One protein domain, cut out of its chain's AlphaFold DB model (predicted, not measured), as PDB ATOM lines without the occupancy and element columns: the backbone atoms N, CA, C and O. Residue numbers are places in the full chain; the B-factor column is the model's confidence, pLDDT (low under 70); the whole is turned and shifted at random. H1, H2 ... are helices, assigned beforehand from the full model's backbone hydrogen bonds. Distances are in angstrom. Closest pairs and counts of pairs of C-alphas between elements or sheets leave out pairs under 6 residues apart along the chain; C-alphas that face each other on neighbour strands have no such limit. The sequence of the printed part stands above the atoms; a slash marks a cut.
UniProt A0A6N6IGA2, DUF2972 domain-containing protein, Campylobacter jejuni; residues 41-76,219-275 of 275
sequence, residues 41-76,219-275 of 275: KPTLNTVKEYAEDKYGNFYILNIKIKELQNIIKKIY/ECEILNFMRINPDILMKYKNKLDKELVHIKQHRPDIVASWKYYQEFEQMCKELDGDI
ATOM      1  N   LYS A  41      46.163 -40.363  25.077       84.62
ATOM      2  CA  LYS A  41      45.750 -40.335  26.492       84.62
ATOM      3  C   LYS A  41      44.432 -39.574  26.669       84.62
ATOM      4  O   LYS A  41      44.137 -38.693  25.863       84.62
ATOM      5  N   PRO A  42      43.624 -39.882  27.700       87.31
ATOM      6  CA  PRO A  42      42.412 -39.119  27.984       87.31
ATOM      7  C   PRO A  42      42.747 -37.666  28.340       87.31
ATOM      8  O   PRO A  42      43.801 -37.379  28.905       87.31
ATOM      9  N   THR A  43      41.837 -36.745  28.015       89.56
ATOM     10  CA  THR A  43      42.050 -35.306  28.218       89.56
ATOM     11  C   THR A  43      40.850 -34.622  28.857       89.56
ATOM     12  O   THR A  43      39.696 -35.012  28.654       89.56
ATOM     13  N   LEU A  44      41.128 -33.529  29.567       91.94
ATOM     14  CA  LEU A  44      40.112 -32.635  30.131       91.94
ATOM     15  C   LEU A  44      39.509 -31.680  29.087       91.94
ATOM     16  O   LEU A  44      38.572 -30.953  29.399       91.94
ATOM     17  N   ASN A  45      39.969 -31.708  27.829       88.75
ATOM     18  CA  ASN A  45      39.392 -30.880  26.763       88.75
ATOM     19  C   ASN A  45      37.903 -31.167  26.565       88.75
ATOM     20  O   ASN A  45      37.134 -30.254  26.289       88.75
ATOM     21  N   THR A  46      37.478 -32.411  26.782       87.00
ATOM     22  CA  THR A  46      36.059 -32.779  26.743       87.00
ATOM     23  C   THR A  46      35.226 -31.975  27.737       87.00
ATOM     24  O   THR A  46      34.134 -31.534  27.391       87.00
ATOM     25  N   VAL A  47      35.750 -31.688  28.935       91.62
ATOM     26  CA  VAL A  47      35.084 -30.831  29.929       91.62
ATOM     27  C   VAL A  47      34.818 -29.442  29.347       91.62
ATOM     28  O   VAL A  47      33.720 -28.911  29.513       91.62
ATOM     29  N   LYS A  48      35.773 -28.868  28.608       91.81
ATOM     30  CA  LYS A  48      35.573 -27.596  27.900       91.81
ATOM     31  C   LYS A  48      34.518 -27.715  26.799       91.81
ATOM     32  O   LYS A  48      33.615 -26.889  26.717       91.81
ATOM     33  N   GLU A  49      34.604 -28.753  25.975       91.06
ATOM     34  CA  GLU A  49      33.699 -28.960  24.841       91.06
ATOM     35  C   GLU A  49      32.232 -29.125  25.270       91.06
ATOM     36  O   GLU A  49      31.338 -28.596  24.609       91.06
ATOM     37  N   TYR A  50      31.977 -29.806  26.392       90.56
ATOM     38  CA  TYR A  50      30.638 -29.898  26.988       90.56
ATOM     39  C   TYR A  50      30.171 -28.569  27.597       90.56
ATOM     40  O   TYR A  50      28.986 -28.248  27.513       90.56
ATOM     41  N   ALA A  51      31.077 -27.760  28.154       92.69
ATOM     42  CA  ALA A  51      30.736 -26.417  28.626       92.69
ATOM     43  C   ALA A  51      30.269 -25.506  27.474       92.69
ATOM     44  O   ALA A  51      29.421 -24.637  27.675       92.69
ATOM     45  N   GLU A  52      30.813 -25.723  26.275       91.75
ATOM     46  CA  GLU A  52      30.539 -24.968  25.045       91.75
ATOM     47  C   GLU A  52      29.415 -25.569  24.183       91.75
ATOM     48  O   GLU A  52      29.169 -25.084  23.083       91.75
ATOM     49  N   ASP A  53      28.731 -26.619  24.658       89.69
ATOM     50  CA  ASP A  53      27.683 -27.338  23.914       89.69
ATOM     51  C   ASP A  53      28.128 -27.841  22.529       89.69
ATOM     52  O   ASP A  53      27.303 -28.028  21.631       89.69
ATOM     53  N   LYS A  54      29.426 -28.130  22.347       89.31
ATOM     54  CA  LYS A  54      29.997 -28.588  21.065       89.31
ATOM     55  C   LYS A  54      29.275 -29.816  20.496       89.31
ATOM     56  O   LYS A  54      29.215 -30.000  19.284       89.31
ATOM     57  N   TYR A  55      28.726 -30.649  21.378       83.12
ATOM     58  CA  TYR A  55      28.028 -31.892  21.044       83.12
ATOM     59  C   TYR A  55      26.508 -31.822  21.278       83.12
ATOM     60  O   TYR A  55      25.839 -32.855  21.248       83.12
ATOM     61  N   GLY A  56      25.968 -30.622  21.512       86.19
ATOM     62  CA  GLY A  56      24.584 -30.379  21.916       86.19
ATOM     63  C   GLY A  56      24.421 -30.169  23.424       86.19
ATOM     64  O   GLY A  56      25.338 -30.414  24.205       86.19
ATOM     65  N   ASN A  57      23.232 -29.713  23.834       82.94
ATOM     66  CA  ASN A  57      22.913 -29.518  25.246       82.94
ATOM     67  C   ASN A  57      22.492 -30.847  25.897       82.94
ATOM     68  O   ASN A  57      21.431 -31.391  25.585       82.94
ATOM     69  N   PHE A  58      23.304 -31.342  26.834       84.31
ATOM     70  CA  PHE A  58      23.017 -32.554  27.614       84.31
ATOM     71  C   PHE A  58      22.293 -32.269  28.936       84.31
ATOM     72  O   PHE A  58      21.772 -33.191  29.565       84.31
ATOM     73  N   TYR A  59      22.205 -31.001  29.337       86.31
ATOM     74  CA  TYR A  59      21.508 -30.572  30.539       86.31
ATOM     75  C   TYR A  59      20.090 -30.132  30.172       86.31
ATOM     76  O   TYR A  59      19.839 -28.973  29.842       86.31
ATOM     77  N   ILE A  60      19.185 -31.110  30.138       90.06
ATOM     78  CA  ILE A  60      17.792 -30.938  29.692       90.06
ATOM     79  C   ILE A  60      16.777 -31.542  30.670       90.06
ATOM     80  O   ILE A  60      15.642 -31.831  30.290       90.06
ATOM     81  N   LEU A  61      17.176 -31.808  31.914       89.81
ATOM     82  CA  LEU A  61      16.303 -32.406  32.920       89.81
ATOM     83  C   LEU A  61      15.173 -31.450  33.298       89.81
ATOM     84  O   LEU A  61      14.009 -31.850  33.271       89.81
ATOM     85  N   ASN A  62      15.496 -30.194  33.610       90.38
ATOM     86  CA  ASN A  62      14.478 -29.221  34.002       90.38
ATOM     87  C   ASN A  62      13.543 -28.907  32.825       90.38
ATOM     88  O   ASN A  62      12.324 -28.855  32.995       90.38
ATOM     89  N   ILE A  63      14.100 -28.813  31.612       88.44
ATOM     90  CA  ILE A  63      13.318 -28.690  30.374       88.44
ATOM     91  C   ILE A  63      12.345 -29.868  30.236       88.44
ATOM     92  O   ILE A  63      11.149 -29.649  30.078       88.44
ATOM     93  N   LYS A  64      12.815 -31.116  30.363       92.31
ATOM     94  CA  LYS A  64      11.955 -32.309  30.268       92.31
ATOM     95  C   LYS A  64      10.825 -32.301  31.291       92.31
ATOM     96  O   LYS A  64       9.697 -32.630  30.941       92.31
ATOM     97  N   ILE A  65      11.113 -31.932  32.539       93.44
ATOM     98  CA  ILE A  65      10.096 -31.863  33.597       93.44
ATOM     99  C   ILE A  65       9.041 -30.811  33.254       93.44
ATOM    100  O   ILE A  65       7.850 -31.093  33.363       93.44
ATOM    101  N   LYS A  66       9.466 -29.629  32.796       91.69
ATOM    102  CA  LYS A  66       8.566 -28.535  32.421       91.69
ATOM    103  C   LYS A  66       7.685 -28.895  31.224       91.69
ATOM    104  O   LYS A  66       6.475 -28.714  31.290       91.69
ATOM    105  N   GLU A  67       8.268 -29.430  30.154       93.94
ATOM    106  CA  GLU A  67       7.527 -29.794  28.936       93.94
ATOM    107  C   GLU A  67       6.519 -30.924  29.191       93.94
ATOM    108  O   GLU A  67       5.427 -30.944  28.625       93.94
ATOM    109  N   LEU A  68       6.849 -31.854  30.090       95.25
ATOM    110  CA  LEU A  68       5.997 -32.998  30.416       95.25
ATOM    111  C   LEU A  68       5.118 -32.770  31.655       95.25
ATOM    112  O   LEU A  68       4.415 -33.694  32.066       95.25
ATOM    113  N   GLN A  69       5.106 -31.567  32.241       93.56
ATOM    114  CA  GLN A  69       4.449 -31.292  33.530       93.56
ATOM    115  C   GLN A  69       2.955 -31.653  33.551       93.56
ATOM    116  O   GLN A  69       2.434 -32.064  34.580       93.56
ATOM    117  N   ASN A  70       2.277 -31.554  32.403       95.38
ATOM    118  CA  ASN A  70       0.847 -31.854  32.277       95.38
ATOM    119  C   ASN A  70       0.546 -33.360  32.152       95.38
ATOM    120  O   ASN A  70      -0.611 -33.764  32.249       95.38
ATOM    121  N   ILE A  71       1.563 -34.190  31.898       95.94
ATOM    122  CA  ILE A  71       1.434 -35.644  31.693       95.94
ATOM    123  C   ILE A  71       2.083 -36.417  32.852       95.94
ATOM    124  O   ILE A  71       1.635 -37.512  33.204       95.94
ATOM    125  N   ILE A  72       3.127 -35.855  33.470       93.50
ATOM    126  CA  ILE A  72       3.792 -36.437  34.637       93.50
ATOM    127  C   ILE A  72       2.804 -36.498  35.804       93.50
ATOM    128  O   ILE A  72       2.389 -35.483  36.352       93.50
ATOM    129  N   LYS A  73       2.475 -37.718  36.235       92.44
ATOM    130  CA  LYS A  73       1.644 -37.949  37.429       92.44
ATOM    131  C   LYS A  73       2.459 -37.936  38.717       92.44
ATOM    132  O   LYS A  73       1.945 -37.588  39.775       92.44
ATOM    133  N   LYS A  74       3.711 -38.392  38.639       93.44
ATOM    134  CA  LYS A  74       4.613 -38.531  39.782       93.44
ATOM    135  C   LYS A  74       6.057 -38.654  39.312       93.44
ATOM    136  O   LYS A  74       6.322 -39.313  38.309       93.44
ATOM    137  N   ILE A  75       6.970 -38.059  40.071       93.56
ATOM    138  CA  ILE A  75       8.417 -38.191  39.891       93.56
ATOM    139  C   ILE A  75       8.958 -38.994  41.072       93.56
ATOM    140  O   ILE A  75       8.614 -38.731  42.224       93.56
ATOM    141  N   TYR A  76       9.778 -39.998  40.775       94.06
ATOM    142  CA  TYR A  76      10.473 -40.801  41.773       94.06
ATOM    143  C   TYR A  76      11.952 -40.440  41.735       94.06
ATOM    144  O   TYR A  76      12.563 -40.448  40.669       94.06
ATOM    145  N   GLU A 219      37.695 -36.995  39.650       93.88
ATOM    146  CA  GLU A 219      36.874 -35.815  39.918       93.88
ATOM    147  C   GLU A 219      37.694 -34.621  40.428       93.88
ATOM    148  O   GLU A 219      37.390 -33.482  40.075       93.88
ATOM    149  N   CYS A 220      38.763 -34.857  41.197       94.31
ATOM    150  CA  CYS A 220      39.648 -33.793  41.674       94.31
ATOM    151  C   CYS A 220      40.396 -33.118  40.514       94.31
ATOM    152  O   CYS A 220      40.560 -31.899  40.517       94.31
ATOM    153  N   GLU A 221      40.825 -33.884  39.509       94.94
ATOM    154  CA  GLU A 221      41.451 -33.337  38.299       94.94
ATOM    155  C   GLU A 221      40.468 -32.472  37.500       94.94
ATOM    156  O   GLU A 221      40.836 -31.387  37.047       94.94
ATOM    157  N   ILE A 222      39.204 -32.899  37.390       95.75
ATOM    158  CA  ILE A 222      38.137 -32.117  36.743       95.75
ATOM    159  C   ILE A 222      37.893 -30.803  37.496       95.75
ATOM    160  O   ILE A 222      37.864 -29.741  36.873       95.75
ATOM    161  N   LEU A 223      37.751 -30.850  38.825       96.44
ATOM    162  CA  LEU A 223      37.536 -29.653  39.644       96.44
ATOM    163  C   LEU A 223      38.733 -28.703  39.579       96.44
ATOM    164  O   LEU A 223      38.554 -27.501  39.397       96.44
ATOM    165  N   ASN A 224      39.962 -29.222  39.639       96.25
ATOM    166  CA  ASN A 224      41.158 -28.397  39.496       96.25
ATOM    167  C   ASN A 224      41.230 -27.727  38.116       96.25
ATOM    168  O   ASN A 224      41.545 -26.543  38.018       96.25
ATOM    169  N   PHE A 225      40.879 -28.454  37.055       96.19
ATOM    170  CA  PHE A 225      40.784 -27.886  35.715       96.19
ATOM    171  C   PHE A 225      39.737 -26.774  35.627       96.19
ATOM    172  O   PHE A 225      40.010 -25.738  35.028       96.19
ATOM    173  N   MET A 226      38.567 -26.931  36.251       95.75
ATOM    174  CA  MET A 226      37.578 -25.850  36.310       95.75
ATOM    175  C   MET A 226      38.082 -24.653  37.126       95.75
ATOM    176  O   MET A 226      37.859 -23.516  36.724       95.75
ATOM    177  N   ARG A 227      38.811 -24.886  38.226       93.75
ATOM    178  CA  ARG A 227      39.376 -23.827  39.081       93.75
ATOM    179  C   ARG A 227      40.330 -22.910  38.314       93.75
ATOM    180  O   ARG A 227      40.265 -21.697  38.470       93.75
ATOM    181  N   ILE A 228      41.182 -23.481  37.462       95.19
ATOM    182  CA  ILE A 228      42.125 -22.711  36.632       95.19
ATOM    183  C   ILE A 228      41.493 -22.158  35.340       95.19
ATOM    184  O   ILE A 228      42.140 -21.376  34.647       95.19
ATOM    185  N   ASN A 229      40.249 -22.533  35.012       96.06
ATOM    186  CA  ASN A 229      39.494 -22.027  33.859       96.06
ATOM    187  C   ASN A 229      38.143 -21.423  34.309       96.06
ATOM    188  O   ASN A 229      37.093 -22.061  34.145       96.06
ATOM    189  N   PRO A 230      38.130 -20.194  34.864       94.38
ATOM    190  CA  PRO A 230      36.923 -19.585  35.431       94.38
ATOM    191  C   PRO A 230      35.762 -19.421  34.439       94.38
ATOM    192  O   PRO A 230      34.596 -19.507  34.824       94.38
ATOM    193  N   ASP A 231      36.051 -19.230  33.149       95.19
ATOM    194  CA  ASP A 231      35.021 -19.147  32.110       95.19
ATOM    195  C   ASP A 231      34.265 -20.479  31.954       95.19
ATOM    196  O   ASP A 231      33.041 -20.492  31.802       95.19
ATOM    197  N   ILE A 232      34.982 -21.605  32.039       95.88
ATOM    198  CA  ILE A 232      34.411 -22.953  32.002       95.88
ATOM    199  C   ILE A 232      33.585 -23.196  33.264       95.88
ATOM    200  O   ILE A 232      32.443 -23.649  33.158       95.88
ATOM    201  N   LEU A 233      34.126 -22.854  34.438       96.19
ATOM    202  CA  LEU A 233      33.417 -22.950  35.716       96.19
ATOM    203  C   LEU A 233      32.066 -22.220  35.654       96.19
ATOM    204  O   LEU A 233      31.020 -22.813  35.926       96.19
ATOM    205  N   MET A 234      32.070 -20.967  35.193       95.69
ATOM    206  CA  MET A 234      30.868 -20.136  35.105       95.69
ATOM    207  C   MET A 234      29.857 -20.660  34.070       95.69
ATOM    208  O   MET A 234      28.645 -20.612  34.296       95.69
ATOM    209  N   LYS A 235      30.318 -21.221  32.942       95.44
ATOM    210  CA  LYS A 235      29.437 -21.900  31.969       95.44
ATOM    211  C   LYS A 235      28.707 -23.080  32.611       95.44
ATOM    212  O   LYS A 235      27.493 -23.201  32.436       95.44
ATOM    213  N   TYR A 236      29.408 -23.919  33.374       95.88
ATOM    214  CA  TYR A 236      28.770 -25.015  34.108       95.88
ATOM    215  C   TYR A 236      27.826 -24.507  35.189       95.88
ATOM    216  O   TYR A 236      26.712 -25.019  35.281       95.88
ATOM    217  N   LYS A 237      28.205 -23.468  35.942       95.81
ATOM    218  CA  LYS A 237      27.350 -22.868  36.975       95.81
ATOM    219  C   LYS A 237      26.014 -22.432  36.379       95.81
ATOM    220  O   LYS A 237      24.960 -22.879  36.815       95.81
ATOM    221  N   ASN A 238      26.063 -21.673  35.285       93.94
ATOM    222  CA  ASN A 238      24.877 -21.201  34.573       93.94
ATOM    223  C   ASN A 238      23.977 -22.332  34.048       93.94
ATOM    224  O   ASN A 238      22.760 -22.153  33.947       93.94
ATOM    225  N   LYS A 239      24.556 -23.481  33.675       94.25
ATOM    226  CA  LYS A 239      23.805 -24.675  33.257       94.25
ATOM    227  C   LYS A 239      23.170 -25.366  34.464       94.25
ATOM    228  O   LYS A 239      21.962 -25.590  34.474       94.25
ATOM    229  N   LEU A 240      23.963 -25.668  35.487       95.00
ATOM    230  CA  LEU A 240      23.529 -26.405  36.673       95.00
ATOM    231  C   LEU A 240      22.504 -25.620  37.501       95.00
ATOM    232  O   LEU A 240      21.527 -26.213  37.953       95.00
ATOM    233  N   ASP A 241      22.643 -24.297  37.613       94.50
ATOM    234  CA  ASP A 241      21.673 -23.437  38.302       94.50
ATOM    235  C   ASP A 241      20.276 -23.530  37.686       94.50
ATOM    236  O   ASP A 241      19.283 -23.525  38.409       94.50
ATOM    237  N   LYS A 242      20.184 -23.669  36.359       93.25
ATOM    238  CA  LYS A 242      18.905 -23.845  35.653       93.25
ATOM    239  C   LYS A 242      18.358 -25.259  35.789       93.25
ATOM    240  O   LYS A 242      17.144 -25.451  35.808       93.25
ATOM    241  N   GLU A 243      19.238 -26.247  35.849       93.31
ATOM    242  CA  GLU A 243      18.878 -27.652  35.649       93.31
ATOM    243  C   GLU A 243      18.629 -28.389  36.964       93.31
ATOM    244  O   GLU A 243      17.830 -29.325  37.014       93.31
ATOM    245  N   LEU A 244      19.226 -27.911  38.057       94.31
ATOM    246  CA  LEU A 244      19.077 -28.495  39.386       94.31
ATOM    247  C   LEU A 244      17.951 -27.864  40.222       94.31
ATOM    248  O   LEU A 244      17.700 -28.343  41.327       94.31
ATOM    249  N   VAL A 245      17.236 -26.846  39.718       94.06
ATOM    250  CA  VAL A 245      16.142 -26.162  40.448       94.06
ATOM    251  C   VAL A 245      15.148 -27.164  41.035       94.06
ATOM    252  O   VAL A 245      14.849 -27.141  42.228       94.06
ATOM    253  N   HIS A 246      14.668 -28.084  40.198       94.44
ATOM    254  CA  HIS A 246      13.634 -29.029  40.592       94.44
ATOM    255  C   HIS A 246      14.109 -29.988  41.693       94.44
ATOM    256  O   HIS A 246      13.405 -30.182  42.685       94.44
ATOM    257  N   ILE A 247      15.302 -30.578  41.551       94.75
ATOM    258  CA  ILE A 247      15.816 -31.525  42.548       94.75
ATOM    259  C   ILE A 247      16.207 -30.821  43.851       94.75
ATOM    260  O   ILE A 247      15.903 -31.350  44.915       94.75
ATOM    261  N   LYS A 248      16.761 -29.600  43.798       95.44
ATOM    262  CA  LYS A 248      17.035 -28.787  44.998       95.44
ATOM    263  C   LYS A 248      15.756 -28.505  45.795       95.44
ATOM    264  O   LYS A 248      15.792 -28.529  47.018       95.44
ATOM    265  N   GLN A 249      14.627 -28.281  45.119       95.69
ATOM    266  CA  GLN A 249      13.340 -28.045  45.781       95.69
ATOM    267  C   GLN A 249      12.750 -29.314  46.418       95.69
ATOM    268  O   GLN A 249      12.195 -29.245  47.510       95.69
ATOM    269  N   HIS A 250      12.832 -30.461  45.737       95.69
ATOM    270  CA  HIS A 250      12.100 -31.669  46.142       95.69
ATOM    271  C   HIS A 250      12.938 -32.657  46.955       95.69
ATOM    272  O   HIS A 250      12.386 -33.396  47.766       95.69
ATOM    273  N   ARG A 251      14.253 -32.695  46.721       96.00
ATOM    274  CA  ARG A 251      15.224 -33.583  47.377       96.00
ATOM    275  C   ARG A 251      16.543 -32.850  47.661       96.00
ATOM    276  O   ARG A 251      17.595 -33.252  47.152       96.00
ATOM    277  N   PRO A 252      16.514 -31.774  48.472       96.44
ATOM    278  CA  PRO A 252      17.733 -31.074  48.878       96.44
ATOM    279  C   PRO A 252      18.709 -31.994  49.624       96.44
ATOM    280  O   PRO A 252      19.915 -31.787  49.550       96.44
ATOM    281  N   ASP A 253      18.197 -33.031  50.290       96.62
ATOM    282  CA  ASP A 253      18.978 -34.067  50.962       96.62
ATOM    283  C   ASP A 253      19.879 -34.853  49.994       96.62
ATOM    284  O   ASP A 253      21.042 -35.085  50.314       96.62
ATOM    285  N   ILE A 254      19.387 -35.187  48.792       96.19
ATOM    286  CA  ILE A 254      20.205 -35.832  47.749       96.19
ATOM    287  C   ILE A 254      21.281 -34.864  47.260       96.19
ATOM    288  O   ILE A 254      22.441 -35.230  47.135       96.19
ATOM    289  N   VAL A 255      20.924 -33.608  46.991       96.06
ATOM    290  CA  VAL A 255      21.900 -32.629  46.484       96.06
ATOM    291  C   VAL A 255      23.008 -32.377  47.511       96.06
ATOM    292  O   VAL A 255      24.178 -32.255  47.147       96.06
ATOM    293  N   ALA A 256      22.661 -32.347  48.799       95.50
ATOM    294  CA  ALA A 256      23.618 -32.205  49.890       95.50
ATOM    295  C   ALA A 256      24.592 -33.394  50.004       95.50
ATOM    296  O   ALA A 256      25.705 -33.207  50.494       95.50
ATOM    297  N   SER A 257      24.223 -34.592  49.528       95.38
ATOM    298  CA  SER A 257      25.103 -35.770  49.552       95.38
ATOM    299  C   SER A 257      26.190 -35.740  48.465       95.38
ATOM    300  O   SER A 257      27.181 -36.471  48.544       95.38
ATOM    301  N   TRP A 258      26.066 -34.865  47.460       95.25
ATOM    302  CA  TRP A 258      26.986 -34.794  46.324       95.25
ATOM    303  C   TRP A 258      28.281 -34.048  46.656       95.25
ATOM    304  O   TRP A 258      28.445 -32.878  46.310       95.25
ATOM    305  N   LYS A 259      29.241 -34.750  47.270       95.44
ATOM    306  CA  LYS A 259      30.559 -34.222  47.679       95.44
ATOM    307  C   LYS A 259      31.192 -33.256  46.665       95.44
ATOM    308  O   LYS A 259      31.480 -32.115  47.006       95.44
ATOM    309  N   TYR A 260      31.398 -33.699  45.425       96.81
ATOM    310  CA  TYR A 260      32.099 -32.905  44.406       96.81
ATOM    311  C   TYR A 260      31.276 -31.721  43.887       96.81
ATOM    312  O   TYR A 260      31.840 -30.707  43.485       96.81
ATOM    313  N   TYR A 261      29.947 -31.816  43.938       96.56
ATOM    314  CA  TYR A 261      29.082 -30.688  43.612       96.56
ATOM    315  C   TYR A 261      29.149 -29.599  44.694       96.56
ATOM    316  O   TYR A 261      29.149 -28.417  44.370       96.56
ATOM    317  N   GLN A 262      29.283 -29.976  45.972       97.00
ATOM    318  CA  GLN A 262      29.484 -29.000  47.048       97.00
ATOM    319  C   GLN A 262      30.821 -28.254  46.902       97.00
ATOM    320  O   GLN A 262      30.862 -27.041  47.095       97.00
ATOM    321  N   GLU A 263      31.897 -28.946  46.506       97.31
ATOM    322  CA  GLU A 263      33.182 -28.296  46.199       97.31
ATOM    323  C   GLU A 263      33.061 -27.347  44.996       97.31
ATOM    324  O   GLU A 263      33.528 -26.213  45.052       97.31
ATOM    325  N   PHE A 264      32.361 -27.769  43.941       97.38
ATOM    326  CA  PHE A 264      32.068 -26.924  42.782       97.38
ATOM    327  C   PHE A 264      31.306 -25.637  43.157       97.38
ATOM    328  O   PHE A 264      31.673 -24.548  42.715       97.38
ATOM    329  N   GLU A 265      30.261 -25.730  43.986       96.56
ATOM    330  CA  GLU A 265      29.493 -24.560  44.444       96.56
ATOM    331  C   GLU A 265      30.350 -23.614  45.292       96.56
ATOM    332  O   GLU A 265      30.205 -22.396  45.196       96.56
ATOM    333  N   GLN A 266      31.256 -24.161  46.106       96.19
ATOM    334  CA  GLN A 266      32.202 -23.370  46.887       96.19
ATOM    335  C   GLN A 266      33.167 -22.596  45.977       96.19
ATOM    336  O   GLN A 266      33.306 -21.386  46.142       96.19
ATOM    337  N   MET A 267      33.729 -23.252  44.957       95.81
ATOM    338  CA  MET A 267      34.577 -22.596  43.952       95.81
ATOM    339  C   MET A 267      33.848 -21.461  43.219       95.81
ATOM    340  O   MET A 267      34.445 -20.429  42.923       95.81
ATOM    341  N   CYS A 268      32.554 -21.628  42.927       95.31
ATOM    342  CA  CYS A 268      31.755 -20.571  42.303       95.31
ATOM    343  C   CYS A 268      31.599 -19.346  43.218       95.31
ATOM    344  O   CYS A 268      31.715 -18.220  42.749       95.31
ATOM    345  N   LYS A 269      31.355 -19.560  44.518       93.31
ATOM    346  CA  LYS A 269      31.210 -18.469  45.496       93.31
ATOM    347  C   LYS A 269      32.503 -17.687  45.697       93.31
ATOM    348  O   LYS A 269      32.442 -16.479  45.872       93.31
ATOM    349  N   GLU A 270      33.640 -18.376  45.698       92.25
ATOM    350  CA  GLU A 270      34.964 -17.746  45.797       92.25
ATOM    351  C   GLU A 270      35.195 -16.796  44.618       92.25
ATOM    352  O   GLU A 270      35.557 -15.644  44.822       92.25
ATOM    353  N   LEU A 271      34.854 -17.232  43.401       87.56
ATOM    354  CA  LEU A 271      34.966 -16.399  42.205       87.56
ATOM    355  C   LEU A 271      34.033 -15.172  42.230       87.56
ATOM    356  O   LEU A 271      34.425 -14.101  41.776       87.56
ATOM    357  N   ASP A 272      32.812 -15.326  42.753       76.44
ATOM    358  CA  ASP A 272      31.839 -14.229  42.880       76.44
ATOM    359  C   ASP A 272      32.207 -13.239  44.010       76.44
ATOM    360  O   ASP A 272      31.762 -12.091  43.990       76.44
ATOM    361  N   GLY A 273      32.984 -13.682  45.008       67.06
ATOM    362  CA  GLY A 273      33.419 -12.894  46.169       67.06
ATOM    363  C   GLY A 273      34.756 -12.160  46.002       67.06
ATOM    364  O   GLY A 273      35.054 -11.293  46.820       67.06
ATOM    365  N   ASP A 274      35.526 -12.477  44.958       52.16
ATOM    366  CA  ASP A 274      36.797 -11.828  44.589       52.16
ATOM    367  C   ASP A 274      36.612 -10.645  43.598       52.16
ATOM    368  O   ASP A 274      37.546 -10.272  42.880       52.16
ATOM    369  N   ILE A 275      35.412 -10.040  43.551       44.72
ATOM    370  CA  ILE A 275      35.084  -8.826  42.766       44.72
ATOM    371  C   ILE A 275      34.962  -7.600  43.675       44.72
ATOM    372  O   ILE A 275      34.205  -7.666  44.670       44.72
TER     373      ILE A 275
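What this domain is: This is residues 41 to 76 and 219 to 275 of the 275 residues of the protein "DUF2972 domain-containing protein" of Campylobacter jejuni (UniProt A0A6N6IGA2). Helix H4 is the middle of a loose assembly of helices: H3 and H7 stand side by side near its beginning, H1 crosses its first half at residues 232 to 236, and H2 meets its last residues, 242 to 243, and runs on beyond its end. From the end of H4, H5 and H6 fold the chain back toward H7, while residues 67 to 74, of which 67 belongs to H2, stick out. The printed part has 93 residues with seven named helices, H1 to H7 in order, and no named strand; the class is all helix. It is only just loose, close to compact, with a radius of gyration of the C-alphas of 15.0 A and spans of 43 by 29 by 28 A.

Where its parts are: H1, residues 45 to 51, begins at C-alpha 45 (39.392, -30.880, 26.763). H2 is residues 61 to 67, and H3 residues 219 to 228, 14.5 A long. H4, residues 230 to 243, measures 19.8 A. H5, residues 245 to 250, and H6, residues 252 to 257, precede H7, residues 259 to 273, 21.6 A long, which ends at C-alpha 273 (33.419, -12.894, 46.169).

How they stand to each other: The hub H4 touches H1 with residues 232 to 236 alone, closest at the C-alphas of Ala 51 and Lys 235, 5.8 A. It touches H2 with residues 242 to 243 alone, closest at C-alphas 62 and 243, 5.0 A. H7 touches H4 at a steep tilt of 63 degrees, closest at C-alphas 268 and 233, 7.2 A. H3 and H7 touch at a shallow tilt of 9 degrees, the same way, closest at C-alphas 223 and 264, 6.9 A. H5 and H6 are close but not clearly touching. Every O i to N i+4 pair is within hydrogen-bond range except in H4, with 9 of 10.

The domain as a whole: Residues 77 to 218 are not printed; C-alphas 76 and 219 are 26.9 A apart across the cut. Residues 273 to 275 have pLDDT under 70.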